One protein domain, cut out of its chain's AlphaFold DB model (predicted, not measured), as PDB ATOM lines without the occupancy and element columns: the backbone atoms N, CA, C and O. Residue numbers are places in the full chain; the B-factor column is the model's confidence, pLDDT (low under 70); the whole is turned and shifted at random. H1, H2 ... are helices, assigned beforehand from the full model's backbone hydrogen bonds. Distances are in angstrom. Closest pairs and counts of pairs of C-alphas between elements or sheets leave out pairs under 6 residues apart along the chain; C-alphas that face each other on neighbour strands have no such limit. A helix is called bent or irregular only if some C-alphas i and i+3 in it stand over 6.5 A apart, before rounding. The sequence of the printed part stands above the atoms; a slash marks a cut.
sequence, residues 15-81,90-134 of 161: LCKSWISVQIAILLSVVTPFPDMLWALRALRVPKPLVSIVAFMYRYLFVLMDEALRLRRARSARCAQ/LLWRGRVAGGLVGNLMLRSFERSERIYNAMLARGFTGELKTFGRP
ATOM      1  N   LEU A  15     283.921 228.635 223.720       93.81
ATOM      2  CA  LEU A  15     282.674 227.879 223.565       93.81
ATOM      3  C   LEU A  15     282.411 226.946 224.751       93.81
ATOM      4  O   LEU A  15     281.313 226.942 225.300       93.81
ATOM      5  N   CYS A  16     283.420 226.200 225.206       92.56
ATOM      6  CA  CYS A  16     283.265 225.339 226.378       92.56
ATOM      7  C   CYS A  16     282.949 226.156 227.638       92.56
ATOM      8  O   CYS A  16     282.056 225.793 228.401       92.56
ATOM      9  N   LYS A  17     283.634 227.289 227.847       89.00
ATOM     10  CA  LYS A  17     283.383 228.151 229.012       89.00
ATOM     11  C   LYS A  17     281.973 228.741 228.993       89.00
ATOM     12  O   LYS A  17     281.317 228.747 230.033       89.00
ATOM     13  N   SER A  18     281.506 229.231 227.845       94.06
ATOM     14  CA  SER A  18     280.149 229.771 227.738       94.06
ATOM     15  C   SER A  18     279.102 228.676 227.943       94.06
ATOM     16  O   SER A  18     278.165 228.888 228.709       94.06
ATOM     17  N   TRP A  19     279.300 227.487 227.365       96.50
ATOM     18  CA  TRP A  19     278.400 226.346 227.540       96.50
ATOM     19  C   TRP A  19     278.262 225.935 229.008       96.50
ATOM     20  O   TRP A  19     277.150 225.867 229.528       96.50
ATOM     21  N   ILE A  20     279.386 225.739 229.705       95.12
ATOM     22  CA  ILE A  20     279.394 225.367 231.126       95.12
ATOM     23  C   ILE A  20     278.739 226.467 231.973       95.12
ATOM     24  O   ILE A  20     277.939 226.168 232.856       95.12
ATOM     25  N   SER A  21     279.018 227.741 231.678       94.25
ATOM     26  CA  SER A  21     278.413 228.866 232.399       94.25
ATOM     27  C   SER A  21     276.891 228.900 232.253       94.25
ATOM     28  O   SER A  21     276.196 229.178 233.229       94.25
ATOM     29  N   VAL A  22     276.368 228.619 231.056       96.88
ATOM     30  CA  VAL A  22     274.920 228.566 230.805       96.88
ATOM     31  C   VAL A  22     274.293 227.377 231.531       96.88
ATOM     32  O   VAL A  22     273.267 227.548 232.182       96.88
ATOM     33  N   GLN A  23     274.926 226.201 231.494       96.31
ATOM     34  CA  GLN A  23     274.436 225.012 232.202       96.31
ATOM     35  C   GLN A  23     274.360 225.238 233.717       96.31
ATOM     36  O   GLN A  23     273.339 224.935 234.329       96.31
ATOM     37  N   ILE A  24     275.393 225.840 234.317       94.50
ATOM     38  CA  ILE A  24     275.398 226.175 235.750       94.50
ATOM     39  C   ILE A  24     274.283 227.176 236.083       94.50
ATOM     40  O   ILE A  24     273.583 226.997 237.077       94.50
ATOM     41  N   ALA A  25     274.081 228.205 235.252       94.06
ATOM     42  CA  ALA A  25     273.021 229.189 235.466       94.06
ATOM     43  C   ALA A  25     271.617 228.559 235.400       94.06
ATOM     44  O   ALA A  25     270.764 228.865 236.235       94.06
ATOM     45  N   ILE A  26     271.387 227.656 234.441       95.31
ATOM     46  CA  ILE A  26     270.127 226.911 234.318       95.31
ATOM     47  C   ILE A  26     269.923 226.013 235.539       95.31
ATOM     48  O   ILE A  26     268.857 226.051 236.150       95.31
ATOM     49  N   LEU A  27     270.943 225.245 235.929       95.44
ATOM     50  CA  LEU A  27     270.864 224.333 237.068       95.44
ATOM     51  C   LEU A  27     270.548 225.084 238.367       95.44
ATOM     52  O   LEU A  27     269.633 224.699 239.095       95.44
ATOM     53  N   LEU A  28     271.225 226.211 238.608       92.56
ATOM     54  CA  LEU A  28     270.949 227.086 239.747       92.56
ATOM     55  C   LEU A  28     269.492 227.572 239.745       92.56
ATOM     56  O   LEU A  28     268.830 227.518 240.780       92.56
ATOM     57  N   SER A  29     268.989 228.012 238.587       91.62
ATOM     58  CA  SER A  29     267.620 228.520 238.441       91.62
ATOM     59  C   SER A  29     266.542 227.455 238.654       91.62
ATOM     60  O   SER A  29     265.424 227.814 239.015       91.62
ATOM     61  N   VAL A  30     266.835 226.182 238.379       93.62
ATOM     62  CA  VAL A  30     265.863 225.084 238.509       93.62
ATOM     63  C   VAL A  30     265.855 224.511 239.924       93.62
ATOM     64  O   VAL A  30     264.789 224.195 240.444       93.62
ATOM     65  N   VAL A  31     267.025 224.381 240.553       91.94
ATOM     66  CA  VAL A  31     267.165 223.712 241.858       91.94
ATOM     67  C   VAL A  31     266.924 224.666 243.033       91.94
ATOM     68  O   VAL A  31     266.518 224.225 244.104       91.94
ATOM     69  N   THR A  32     267.134 225.974 242.849       89.12
ATOM     70  CA  THR A  32     267.074 226.951 243.948       89.12
ATOM     71  C   THR A  32     265.768 227.747 243.914       89.12
ATOM     72  O   THR A  32     265.535 228.493 242.956       89.12
ATOM     73  N   PRO A  33     264.919 227.677 244.952       88.94
ATOM     74  CA  PRO A  33     263.709 228.481 245.006       88.94
ATOM     75  C   PRO A  33     264.055 229.963 245.228       88.94
ATOM     76  O   PRO A  33     265.023 230.326 245.896       88.94
ATOM     77  N   PHE A  34     263.232 230.861 244.683       88.81
ATOM     78  CA  PHE A  34     263.508 232.302 244.714       88.81
ATOM     79  C   PHE A  34     263.712 232.907 246.124       88.81
ATOM     80  O   PHE A  34     264.598 233.751 246.273       88.81
ATOM     81  N   PRO A  35     262.964 232.514 247.179       88.38
ATOM     82  CA  PRO A  35     263.210 233.006 248.538       88.38
ATOM     83  C   PRO A  35     264.631 232.727 249.048       88.38
ATOM     84  O   PRO A  35     265.215 233.591 249.705       88.38
ATOM     85  N   ASP A  36     265.209 231.583 248.685       88.44
ATOM     86  CA  ASP A  36     266.567 231.203 249.086       88.44
ATOM     87  C   ASP A  36     267.607 232.053 248.350       88.44
ATOM     88  O   ASP A  36     268.598 232.482 248.942       88.44
ATOM     89  N   MET A  37     267.330 232.420 247.094       89.88
ATOM     90  CA  MET A  37     268.138 233.389 246.346       89.88
ATOM     91  C   MET A  37     268.149 234.767 247.034       89.88
ATOM     92  O   MET A  37     269.196 235.404 247.151       89.88
ATOM     93  N   LEU A  38     267.001 235.236 247.538       90.25
ATOM     94  CA  LEU A  38     266.916 236.503 248.282       90.25
ATOM     95  C   LEU A  38     267.686 236.444 249.605       90.25
ATOM     96  O   LEU A  38     268.322 237.426 249.998       90.25
ATOM     97  N   TRP A  39     267.652 235.293 250.279       88.81
ATOM     98  CA  TRP A  39     268.478 235.059 251.456       88.81
ATOM     99  C   TRP A  39     269.969 235.098 251.104       88.81
ATOM    100  O   TRP A  39     270.731 235.783 251.788       88.81
ATOM    101  N   ALA A  40     270.379 234.458 250.006       89.19
ATOM    102  CA  ALA A  40     271.759 234.477 249.528       89.19
ATOM    103  C   ALA A  40     272.239 235.906 249.215       89.19
ATOM    104  O   ALA A  40     273.329 236.289 249.637       89.19
ATOM    105  N   LEU A  41     271.409 236.747 248.583       90.81
ATOM    106  CA  LEU A  41     271.716 238.172 248.383       90.81
ATOM    107  C   LEU A  41     271.950 238.902 249.715       90.81
ATOM    108  O   LEU A  41     272.859 239.725 249.833       90.81
ATOM    109  N   ARG A  42     271.164 238.578 250.748       88.38
ATOM    110  CA  ARG A  42     271.345 239.145 252.090       88.38
ATOM    111  C   ARG A  42     272.638 238.658 252.749       88.38
ATOM    112  O   ARG A  42     273.324 239.457 253.383       88.38
ATOM    113  N   ALA A  43     272.988 237.383 252.574       88.25
ATOM    114  CA  ALA A  43     274.246 236.802 253.046       88.25
ATOM    115  C   ALA A  43     275.468 237.426 252.345       88.25
ATOM    116  O   ALA A  43     276.485 237.680 252.989       88.25
ATOM    117  N   LEU A  44     275.328 237.792 251.067       92.00
ATOM    118  CA  LEU A  44     276.306 238.560 250.286       92.00
ATOM    119  C   LEU A  44     276.385 240.051 250.673       92.00
ATOM    120  O   LEU A  44     277.056 240.827 249.996       92.00
ATOM    121  N   ARG A  45     275.730 240.464 251.768       91.25
ATOM    122  CA  ARG A  45     275.717 241.840 252.298       91.25
ATOM    123  C   ARG A  45     275.086 242.877 251.360       91.25
ATOM    124  O   ARG A  45     275.367 244.068 251.489       91.25
ATOM    125  N   VAL A  46     274.188 242.465 250.462       92.25
ATOM    126  CA  VAL A  46     273.383 243.413 249.677       92.25
ATOM    127  C   VAL A  46     272.490 244.235 250.627       92.25
ATOM    128  O   VAL A  46     271.856 243.660 251.521       92.25
ATOM    129  N   PRO A  47     272.394 245.570 250.451       91.94
ATOM    130  CA  PRO A  47     271.521 246.420 251.251       91.94
ATOM    131  C   PRO A  47     270.080 245.908 251.306       91.94
ATOM    132  O   PRO A  47     269.456 245.591 250.293       91.94
ATOM    133  N   LYS A  48     269.512 245.884 252.512       88.25
ATOM    134  CA  LYS A  48     268.169 245.349 252.776       88.25
ATOM    135  C   LYS A  48     267.043 245.984 251.932       88.25
ATOM    136  O   LYS A  48     266.141 245.239 251.532       88.25
ATOM    137  N   PRO A  49     267.074 247.296 251.607       90.19
ATOM    138  CA  PRO A  49     266.089 247.887 250.703       90.19
ATOM    139  C   PRO A  49     266.134 247.271 249.301       90.19
ATOM    140  O   PRO A  49     265.083 246.970 248.744       90.19
ATOM    141  N   LEU A  50     267.327 246.991 248.760       92.00
ATOM    142  CA  LEU A  50     267.478 246.367 247.441       92.00
ATOM    143  C   LEU A  50     266.914 244.944 247.429       92.00
ATOM    144  O   LEU A  50     266.148 244.602 246.531       92.00
ATOM    145  N   VAL A  51     267.207 244.142 248.457       92.12
ATOM    146  CA  VAL A  51     266.629 242.791 248.590       92.12
ATOM    147  C   VAL A  51     265.099 242.858 248.653       92.12
ATOM    148  O   VAL A  51     264.412 242.059 248.019       92.12
ATOM    149  N   SER A  52     264.552 243.852 249.358       91.19
ATOM    150  CA  SER A  52     263.102 244.056 249.457       91.19
ATOM    151  C   SER A  52     262.479 244.467 248.116       91.19
ATOM    152  O   SER A  52     261.424 243.948 247.755       91.19
ATOM    153  N   ILE A  53     263.142 245.338 247.346       92.44
ATOM    154  CA  ILE A  53     262.716 245.718 245.990       92.44
ATOM    155  C   ILE A  53     262.669 244.485 245.082       92.44
ATOM    156  O   ILE A  53     261.663 244.260 244.413       92.44
ATOM    157  N   VAL A  54     263.709 243.647 245.101       93.50
ATOM    158  CA  VAL A  54     263.765 242.415 244.295       93.50
ATOM    159  C   VAL A  54     262.666 241.428 244.712       93.50
ATOM    160  O   VAL A  54     262.003 240.840 243.854       93.50
ATOM    161  N   ALA A  55     262.397 241.298 246.014       91.69
ATOM    162  CA  ALA A  55     261.310 240.471 246.533       91.69
ATOM    163  C   ALA A  55     259.932 240.935 246.028       91.69
ATOM    164  O   ALA A  55     259.121 240.123 245.572       91.69
ATOM    165  N   PHE A  56     259.668 242.245 246.077       91.88
ATOM    166  CA  PHE A  56     258.429 242.816 245.552       91.88
ATOM    167  C   PHE A  56     258.326 242.680 244.040       91.88
ATOM    168  O   PHE A  56     257.254 242.333 243.549       91.88
ATOM    169  N   MET A  57     259.419 242.903 243.312       93.44
ATOM    170  CA  MET A  57     259.465 242.733 241.864       93.44
ATOM    171  C   MET A  57     259.029 241.321 241.476       93.44
ATOM    172  O   MET A  57     258.119 241.176 240.670       93.44
ATOM    173  N   TYR A  58     259.587 240.286 242.108       93.00
ATOM    174  CA  TYR A  58     259.190 238.901 241.849       93.00
ATOM    175  C   TYR A  58     257.729 238.622 242.216       93.00
ATOM    176  O   TYR A  58     256.980 238.079 241.405       93.00
ATOM    177  N   ARG A  59     257.286 239.044 243.410       90.69
ATOM    178  CA  ARG A  59     255.898 238.837 243.858       90.69
ATOM    179  C   ARG A  59     254.886 239.509 242.926       90.69
ATOM    180  O   ARG A  59     253.829 238.937 242.664       90.69
ATOM    181  N   TYR A  60     255.176 240.723 242.460       93.94
ATOM    182  CA  TYR A  60     254.262 241.495 241.618       93.94
ATOM    183  C   TYR A  60     254.441 241.245 240.124       93.94
ATOM    184  O   TYR A  60     253.531 241.581 239.375       93.94
ATOM    185  N   LEU A  61     255.519 240.593 239.681       94.94
ATOM    186  CA  LEU A  61     255.711 240.232 238.275       94.94
ATOM    187  C   LEU A  61     254.529 239.418 237.738       94.94
ATOM    188  O   LEU A  61     253.965 239.766 236.705       94.94
ATOM    189  N   PHE A  62     254.105 238.386 238.471       94.38
ATOM    190  CA  PHE A  62     252.975 237.537 238.073       94.38
ATOM    191  C   PHE A  62     251.656 238.312 238.035       94.38
ATOM    192  O   PHE A  62     250.879 238.189 237.095       94.38
ATOM    193  N   VAL A  63     251.448 239.194 239.013       94.38
ATOM    194  CA  VAL A  63     250.267 240.062 239.079       94.38
ATOM    195  C   VAL A  63     250.212 241.019 237.885       94.38
ATOM    196  O   VAL A  63     249.157 241.203 237.281       94.38
ATOM    197  N   LEU A  64     251.344 241.637 237.543       94.44
ATOM    198  CA  LEU A  64     251.454 242.544 236.403       94.44
ATOM    199  C   LEU A  64     251.294 241.801 235.078       94.44
ATOM    200  O   LEU A  64     250.660 242.321 234.163       94.44
ATOM    201  N   MET A  65     251.826 240.583 234.985       96.00
ATOM    202  CA  MET A  65     251.661 239.718 233.822       96.00
ATOM    203  C   MET A  65     250.188 239.362 233.601       96.00
ATOM    204  O   MET A  65     249.690 239.502 232.483       96.00
ATOM    205  N   ASP A  66     249.467 238.976 234.652       95.94
ATOM    206  CA  ASP A  66     248.036 238.680 234.569       95.94
ATOM    207  C   ASP A  66     247.228 239.901 234.127       95.94
ATOM    208  O   ASP A  66     246.351 239.794 233.265       95.94
ATOM    209  N   GLU A  67     247.544 241.075 234.671       94.44
ATOM    210  CA  GLU A  67     246.897 242.328 234.286       94.44
ATOM    211  C   GLU A  67     247.207 242.697 232.827       94.44
ATOM    212  O   GLU A  67     246.306 243.038 232.058       94.44
ATOM    213  N   ALA A  68     248.459 242.538 232.391       94.25
ATOM    214  CA  ALA A  68     248.857 242.755 231.005       94.25
ATOM    215  C   ALA A  68     248.119 241.804 230.046       94.25
ATOM    216  O   ALA A  68     247.632 242.230 228.993       94.25
ATOM    217  N   LEU A  69     247.980 240.525 230.410       94.75
ATOM    218  CA  LEU A  69     247.221 239.546 229.633       94.75
ATOM    219  C   LEU A  69     245.732 239.902 229.577       94.75
ATOM    220  O   LEU A  69     245.134 239.826 228.501       94.75
ATOM    221  N   ARG A  70     245.134 240.354 230.687       93.56
ATOM    222  CA  ARG A  70     243.744 240.844 230.724       93.56
ATOM    223  C   ARG A  70     243.545 242.032 229.789       93.56
ATOM    224  O   ARG A  70     242.616 242.017 228.983       93.56
ATOM    225  N   LEU A  71     244.439 243.018 229.826       91.69
ATOM    226  CA  LEU A  71     244.380 244.188 228.946       91.69
ATOM    227  C   LEU A  71     244.518 243.802 227.466       91.69
ATOM    228  O   LEU A  71     243.784 244.319 226.619       91.69
ATOM    229  N   ARG A  72     245.406 242.851 227.146       90.50
ATOM    230  CA  ARG A  72     245.548 242.313 225.782       90.50
ATOM    231  C   ARG A  72     244.277 241.607 225.304       90.50
ATOM    232  O   ARG A  72     243.854 241.872 224.180       90.50
ATOM    233  N   ARG A  73     243.648 240.772 226.139       91.31
ATOM    234  CA  ARG A  73     242.382 240.086 225.808       91.31
ATOM    235  C   ARG A  73     241.217 241.064 225.643       91.31
ATOM    236  O   ARG A  73     240.462 240.977 224.681       91.31
ATOM    237  N   ALA A  74     241.094 242.043 226.537       90.06
ATOM    238  CA  ALA A  74     240.065 243.080 226.437       90.06
ATOM    239  C   ALA A  74     240.225 243.924 225.162       90.06
ATOM    240  O   ALA A  74     239.247 244.345 224.545       90.06
ATOM    241  N   ARG A  75     241.469 244.171 224.733       86.56
ATOM    242  CA  ARG A  75     241.740 244.789 223.433       86.56
ATOM    243  C   ARG A  75     241.316 243.879 222.281       86.56
ATOM    244  O   ARG A  75     240.623 244.360 221.392       86.56
ATOM    245  N   SER A  76     241.727 242.609 222.271       85.38
ATOM    246  CA  SER A  76     241.389 241.704 221.166       85.38
ATOM    247  C   SER A  76     239.880 241.531 221.011       85.38
ATOM    248  O   SER A  76     239.404 241.540 219.886       85.38
ATOM    249  N   ALA A  77     239.125 241.480 222.112       87.56
ATOM    250  CA  ALA A  77     237.663 241.430 222.079       87.56
ATOM    251  C   ALA A  77     237.042 242.675 221.415       87.56
ATOM    252  O   ALA A  77     236.192 242.546 220.540       87.56
ATOM    253  N   ARG A  78     237.514 243.881 221.766       83.25
ATOM    254  CA  ARG A  78     237.035 245.142 221.163       83.25
ATOM    255  C   ARG A  78     237.411 245.282 219.686       83.25
ATOM    256  O   ARG A  78     236.649 245.844 218.912       83.25
ATOM    257  N   CYS A  79     238.580 244.781 219.292       72.81
ATOM    258  CA  CYS A  79     239.040 244.834 217.903       72.81
ATOM    259  C   CYS A  79     238.487 243.694 217.030       72.81
ATOM    260  O   CYS A  79     238.536 243.810 215.814       72.81
ATOM    261  N   ALA A  80     237.959 242.613 217.615       60.84
ATOM    262  CA  ALA A  80     237.352 241.511 216.864       60.84
ATOM    263  C   ALA A  80     236.002 241.888 216.223       60.84
ATOM    264  O   ALA A  80     235.604 241.265 215.246       60.84
ATOM    265  N   GLN A  81     235.312 242.914 216.740       56.00
ATOM    266  CA  GLN A  81     234.004 243.364 216.240       56.00
ATOM    267  C   GLN A  81     234.065 244.458 215.158       56.00
ATOM    268  O   GLN A  81     233.029 244.829 214.617       56.00
ATOM    269  N   LEU A  90     254.710 249.580 212.134       86.50
ATOM    270  CA  LEU A  90     255.449 249.530 213.403       86.50
ATOM    271  C   LEU A  90     255.075 250.676 214.364       86.50
ATOM    272  O   LEU A  90     254.862 250.437 215.550       86.50
ATOM    273  N   LEU A  91     254.882 251.890 213.835       87.00
ATOM    274  CA  LEU A  91     254.459 253.071 214.600       87.00
ATOM    275  C   LEU A  91     253.075 252.912 215.246       87.00
ATOM    276  O   LEU A  91     252.886 253.269 216.408       87.00
ATOM    277  N   TRP A  92     252.106 252.342 214.526       85.44
ATOM    278  CA  TRP A  92     250.773 252.092 215.077       85.44
ATOM    279  C   TRP A  92     250.836 251.031 216.177       85.44
ATOM    280  O   TRP A  92     250.286 251.229 217.260       85.44
ATOM    281  N   ARG A  93     251.569 249.934 215.947       84.31
ATOM    282  CA  ARG A  93     251.769 248.879 216.958       84.31
ATOM    283  C   ARG A  93     252.438 249.431 218.215       84.31
ATOM    284  O   ARG A  93     251.965 249.138 219.312       84.31
ATOM    285  N   GLY A  94     253.463 250.265 218.044       89.19
ATOM    286  CA  GLY A  94     254.144 250.968 219.127       89.19
ATOM    287  C   GLY A  94     253.196 251.865 219.916       89.19
ATOM    288  O   GLY A  94     253.153 251.768 221.138       89.19
ATOM    289  N   ARG A  95     252.352 252.656 219.242       88.88
ATOM    290  CA  ARG A  95     251.366 253.523 219.908       88.88
ATOM    291  C   ARG A  95     250.377 252.729 220.756       88.88
ATOM    292  O   ARG A  95     250.102 253.108 221.893       88.88
ATOM    293  N   VAL A  96     249.859 251.613 220.238       87.44
ATOM    294  CA  VAL A  96     248.893 250.819 221.008       87.44
ATOM    295  C   VAL A  96     249.560 250.025 222.133       87.44
ATOM    296  O   VAL A  96     248.987 249.909 223.215       87.44
ATOM    297  N   ALA A  97     250.770 249.500 221.920       89.81
ATOM    298  CA  ALA A  97     251.554 248.890 222.992       89.81
ATOM    299  C   ALA A  97     251.878 249.914 224.092       89.81
ATOM    300  O   ALA A  97     251.678 249.624 225.266       89.81
ATOM    301  N   GLY A  98     252.270 251.132 223.711       93.19
ATOM    302  CA  GLY A  98     252.504 252.244 224.629       93.19
ATOM    303  C   GLY A  98     251.268 252.593 225.457       93.19
ATOM    304  O   GLY A  98     251.379 252.744 226.667       93.19
ATOM    305  N   GLY A  99     250.076 252.624 224.852       92.31
ATOM    306  CA  GLY A  99     248.823 252.839 225.588       92.31
ATOM    307  C   GLY A  99     248.513 251.729 226.605       92.31
ATOM    308  O   GLY A  99     248.076 252.011 227.719       92.31
ATOM    309  N   LEU A 100     248.787 250.466 226.255       92.62
ATOM    310  CA  LEU A 100     248.646 249.331 227.176       92.62
ATOM    311  C   LEU A 100     249.629 249.429 228.350       92.62
ATOM    312  O   LEU A 100     249.226 249.247 229.497       92.62
ATOM    313  N   VAL A 101     250.896 249.739 228.061       95.06
ATOM    314  CA  VAL A 101     251.948 249.915 229.073       95.06
ATOM    315  C   VAL A 101     251.640 251.107 229.975       95.06
ATOM    316  O   VAL A 101     251.732 250.972 231.188       95.06
ATOM    317  N   GLY A 102     251.206 252.239 229.418       95.56
ATOM    318  CA  GLY A 102     250.831 253.426 230.189       95.56
ATOM    319  C   GLY A 102     249.677 253.154 231.153       95.56
ATOM    320  O   GLY A 102     249.767 253.483 232.334       95.56
ATOM    321  N   ASN A 103     248.627 252.466 230.693       94.06
ATOM    322  CA  ASN A 103     247.527 252.063 231.571       94.06
ATOM    323  C   ASN A 103     247.987 251.082 232.664       94.06
ATOM    324  O   ASN A 103     247.571 251.202 233.815       94.06
ATOM    325  N   LEU A 104     248.841 250.110 232.321       94.88
ATOM    326  CA  LEU A 104     249.403 249.183 233.303       94.88
ATOM    327  C   LEU A 104     250.242 249.929 234.350       94.88
ATOM    328  O   LEU A 104     250.110 249.652 235.539       94.88
ATOM    329  N   MET A 105     251.054 250.898 233.925       95.69
ATOM    330  CA  MET A 105     251.906 251.710 234.793       95.69
ATOM    331  C   MET A 105     251.081 252.509 235.805       95.69
ATOM    332  O   MET A 105     251.348 252.418 237.001       95.69
ATOM    333  N   LEU A 106     250.035 253.209 235.351       96.06
ATOM    334  CA  LEU A 106     249.158 253.986 236.234       96.06
ATOM    335  C   LEU A 106     248.483 253.094 237.290       96.06
ATOM    336  O   LEU A 106     248.588 253.355 238.486       96.06
ATOM    337  N   ARG A 107     247.898 251.966 236.862       93.50
ATOM    338  CA  ARG A 107     247.281 250.986 237.775       93.50
ATOM    339  C   ARG A 107     248.281 250.401 238.773       93.50
ATOM    340  O   ARG A 107     247.923 250.110 239.915       93.50
ATOM    341  N   SER A 108     249.524 250.191 238.343       93.94
ATOM    342  CA  SER A 108     250.599 249.663 239.191       93.94
ATOM    343  C   SER A 108     251.029 250.675 240.245       93.94
ATOM    344  O   SER A 108     251.234 250.290 241.394       93.94
ATOM    345  N   PHE A 109     251.096 251.958 239.880       95.62
ATOM    346  CA  PHE A 109     251.384 253.055 240.802       95.62
ATOM    347  C   PHE A 109     250.312 253.174 241.888       95.62
ATOM    348  O   PHE A 109     250.630 253.034 243.068       95.62
ATOM    349  N   GLU A 110     249.037 253.286 241.510       95.88
ATOM    350  CA  GLU A 110     247.912 253.338 242.462       95.88
ATOM    351  C   GLU A 110     247.856 252.098 243.369       95.88
ATOM    352  O   GLU A 110     247.482 252.138 244.544       95.88
ATOM    353  N   ARG A 111     248.210 250.931 242.821       94.88
ATOM    354  CA  ARG A 111     248.318 249.697 243.599       94.88
ATOM    355  C   ARG A 111     249.491 249.748 244.577       94.88
ATOM    356  O   ARG A 111     249.333 249.263 245.696       94.88
ATOM    357  N   SER A 112     250.632 250.308 244.183       95.06
ATOM    358  CA  SER A 112     251.809 250.421 245.048       95.06
ATOM    359  C   SER A 112     251.528 251.278 246.283       95.06
ATOM    360  O   SER A 112     251.851 250.845 247.387       95.06
ATOM    361  N   GLU A 113     250.816 252.399 246.132       96.12
ATOM    362  CA  GLU A 113     250.413 253.257 247.253       96.12
ATOM    363  C   GLU A 113     249.471 252.530 248.215       96.12
ATOM    364  O   GLU A 113     249.694 252.521 249.425       96.12
ATOM    365  N   ARG A 114     248.454 251.834 247.690       96.25
ATOM    366  CA  ARG A 114     247.540 251.028 248.518       96.25
ATOM    367  C   ARG A 114     248.275 249.949 249.307       96.25
ATOM    368  O   ARG A 114     247.969 249.712 250.474       96.25
ATOM    369  N   ILE A 115     249.243 249.291 248.676       94.81
ATOM    370  CA  ILE A 115     250.054 248.255 249.318       94.81
ATOM    371  C   ILE A 115     250.961 248.872 250.376       94.81
ATOM    372  O   ILE A 115     251.054 248.326 251.471       94.81
ATOM    373  N   TYR A 116     251.587 250.007 250.084       94.50
ATOM    374  CA  TYR A 116     252.420 250.728 251.035       94.50
ATOM    375  C   TYR A 116     251.630 251.167 252.271       94.50
ATOM    376  O   TYR A 116     252.031 250.862 253.392       94.50
ATOM    377  N   ASN A 117     250.446 251.748 252.085       96.62
ATOM    378  CA  ASN A 117     249.561 252.125 253.189       96.62
ATOM    379  C   ASN A 117     249.122 250.907 254.018       96.62
ATOM    380  O   ASN A 117     249.138 250.949 255.248       96.62
ATOM    381  N   ALA A 118     248.811 249.780 253.369       95.88
ATOM    382  CA  ALA A 118     248.497 248.533 254.066       95.88
ATOM    383  C   ALA A 118     249.699 247.956 254.838       95.88
ATOM    384  O   ALA A 118     249.524 247.323 255.878       95.88
ATOM    385  N   MET A 119     250.921 248.157 254.337       94.38
ATOM    386  CA  MET A 119     252.146 247.775 255.036       94.38
ATOM    387  C   MET A 119     252.368 248.644 256.274       94.38
ATOM    388  O   MET A 119     252.620 248.096 257.346       94.38
ATOM    389  N   LEU A 120     252.206 249.965 256.159       95.06
ATOM    390  CA  LEU A 120     252.292 250.879 257.300       95.06
ATOM    391  C   LEU A 120     251.280 250.513 258.394       95.06
ATOM    392  O   LEU A 120     251.665 250.388 259.554       95.06
ATOM    393  N   ALA A 121     250.028 250.219 258.026       96.25
ATOM    394  CA  ALA A 121     248.993 249.788 258.971       96.25
ATOM    395  C   ALA A 121     249.334 248.476 259.712       96.25
ATOM    396  O   ALA A 121     248.845 248.236 260.811       96.25
ATOM    397  N   ARG A 122     250.191 247.624 259.130       92.94
ATOM    398  CA  ARG A 122     250.684 246.373 259.735       92.94
ATOM    399  C   ARG A 122     252.014 246.541 260.484       92.94
ATOM    400  O   ARG A 122     252.622 245.543 260.863       92.94
ATOM    401  N   GLY A 123     252.482 247.776 260.679       92.00
ATOM    402  CA  GLY A 123     253.730 248.072 261.385       92.00
ATOM    403  C   GLY A 123     254.986 247.845 260.540       92.00
ATOM    404  O   GLY A 123     255.989 247.332 261.039       92.00
ATOM    405  N   PHE A 124     254.944 248.173 259.246       90.31
ATOM    406  CA  PHE A 124     256.120 248.095 258.379       90.31
ATOM    407  C   PHE A 124     257.205 249.092 258.805       90.31
ATOM    408  O   PHE A 124     257.013 250.301 258.748       90.31
ATOM    409  N   THR A 125     258.371 248.569 259.182       86.75
ATOM    410  CA  THR A 125     259.532 249.343 259.654       86.75
ATOM    411  C   THR A 125     260.593 249.550 258.565       86.75
ATOM    412  O   THR A 125     261.769 249.710 258.875       86.75
ATOM    413  N   GLY A 126     260.215 249.461 257.285       81.69
ATOM    414  CA  GLY A 126     261.149 249.567 256.154       81.69
ATOM    415  C   GLY A 126     261.791 248.247 255.707       81.69
ATOM    416  O   GLY A 126     262.555 248.238 254.746       81.69
ATOM    417  N   GLU A 127     261.472 247.119 256.354       80.94
ATOM    418  CA  GLU A 127     262.029 245.803 256.016       80.94
ATOM    419  C   GLU A 127     260.959 244.711 255.927       80.94
ATOM    420  O   GLU A 127     260.075 244.597 256.777       80.94
ATOM    421  N   LEU A 128     261.082 243.848 254.914       78.88
ATOM    422  CA  LEU A 128     260.300 242.618 254.811       78.88
ATOM    423  C   LEU A 128     260.862 241.553 255.769       78.88
ATOM    424  O   LEU A 128     262.001 241.104 255.625       78.88
ATOM    425  N   LYS A 129     260.052 241.133 256.750       71.00
ATOM    426  CA  LYS A 129     260.442 240.184 257.815       71.00
ATOM    427  C   LYS A 129     260.402 238.699 257.403       71.00
ATOM    428  O   LYS A 129     260.717 237.840 258.211       71.00
ATOM    429  N   THR A 130     260.026 238.378 256.165       61.28
ATOM    430  CA  THR A 130     259.594 237.021 255.761       61.28
ATOM    431  C   THR A 130     260.702 236.133 255.168       61.28
ATOM    432  O   THR A 130     260.419 235.051 254.670       61.28
ATOM    433  N   PHE A 131     261.974 236.536 255.226       64.25
ATOM    434  CA  PHE A 131     263.079 235.677 254.780       64.25
ATOM    435  C   PHE A 131     263.419 234.660 255.874       64.25
ATOM    436  O   PHE A 131     264.290 234.906 256.708       64.25
ATOM    437  N   GLY A 132     262.689 233.540 255.895       64.06
ATOM    438  CA  GLY A 132     263.087 232.363 256.662       64.06
ATOM    439  C   GLY A 132     264.506 231.962 256.262       64.06
ATOM    440  O   GLY A 132     264.856 231.995 255.085       64.06
ATOM    441  N   ARG A 133     265.353 231.669 257.246       68.69
ATOM    442  CA  ARG A 133     266.708 231.185 256.988       68.69
ATOM    443  C   ARG A 133     266.587 229.757 256.445       68.69
ATOM    444  O   ARG A 133     265.945 228.956 257.127       68.69
ATOM    445  N   PRO A 134     267.171 229.427 255.280       70.06
ATOM    446  CA  PRO A 134     267.252 228.041 254.841       70.06
ATOM    447  C   PRO A 134     267.932 227.233 255.948       70.06
ATOM    448  O   PRO A 134     268.985 227.636 256.457       70.06
TER     449      PRO A 134
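AT A GLANCE: This is residues 15 to 81 and 90 to 134 of the 161 residues of the protein "Nickel transport protein NikQ" of Chloroflexi bacterium (UniProt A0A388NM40). Two long helices, H4 and arm H3b of the bent helix H3, cross as an X; beyond the bend H2 folds back on arm H3a, and residues 15 to 27 of H1 stick out. The printed part has 112 residues with four named helices, H1 to H4, and no named strand: all helix. It is loose, radius of gyration of the C-alphas 19.2 A, and flat, spanning 53 by 52 by 21 A.

HOW THE PARTS SIT: Start at H1, residues 15 to 31, which touches no helix. H3, residues 48 to 80, was assigned as one helix by its hydrogen bonds but is bent: C-alphas 59 and 62 are 6.6 A apart, and H3a, 48 to 59, and H3b, 62 to 80, stand at a steep tilt of 38 degrees. H2, residues 34 to 43, touches H3a in a hairpin, opposite ways at a shallow tilt of 8 degrees; the closest C-alphas, Leu 38 and Val 51, are 6.3 A apart. H4, residues 90 to 121, touches H3b with 100 to 108 alone, opposite ways at a steep tilt of 40 degrees; the closest C-alphas, Ala 68 and Leu 104, are 6.8 A apart. In H1, H2, H3a, H3b and H4 every O i to N i+4 pair is within hydrogen-bond range.

IN THESE COORDINATES: Find C-alpha 15 at (282.674, 227.879, 223.565); H1 runs 24.3 A from there, H3b 26.6 A, and H4 46.0 A to C-alpha 121 at (248.993, 249.788, 258.971).

THE WHOLE: Residues 82 to 89 are cut out, leaving 22.5 A between C-alphas 81 and 90. Residues 122 to 134 hold no named element; pLDDT is under 70 at 80 to 81 and 130 to 133.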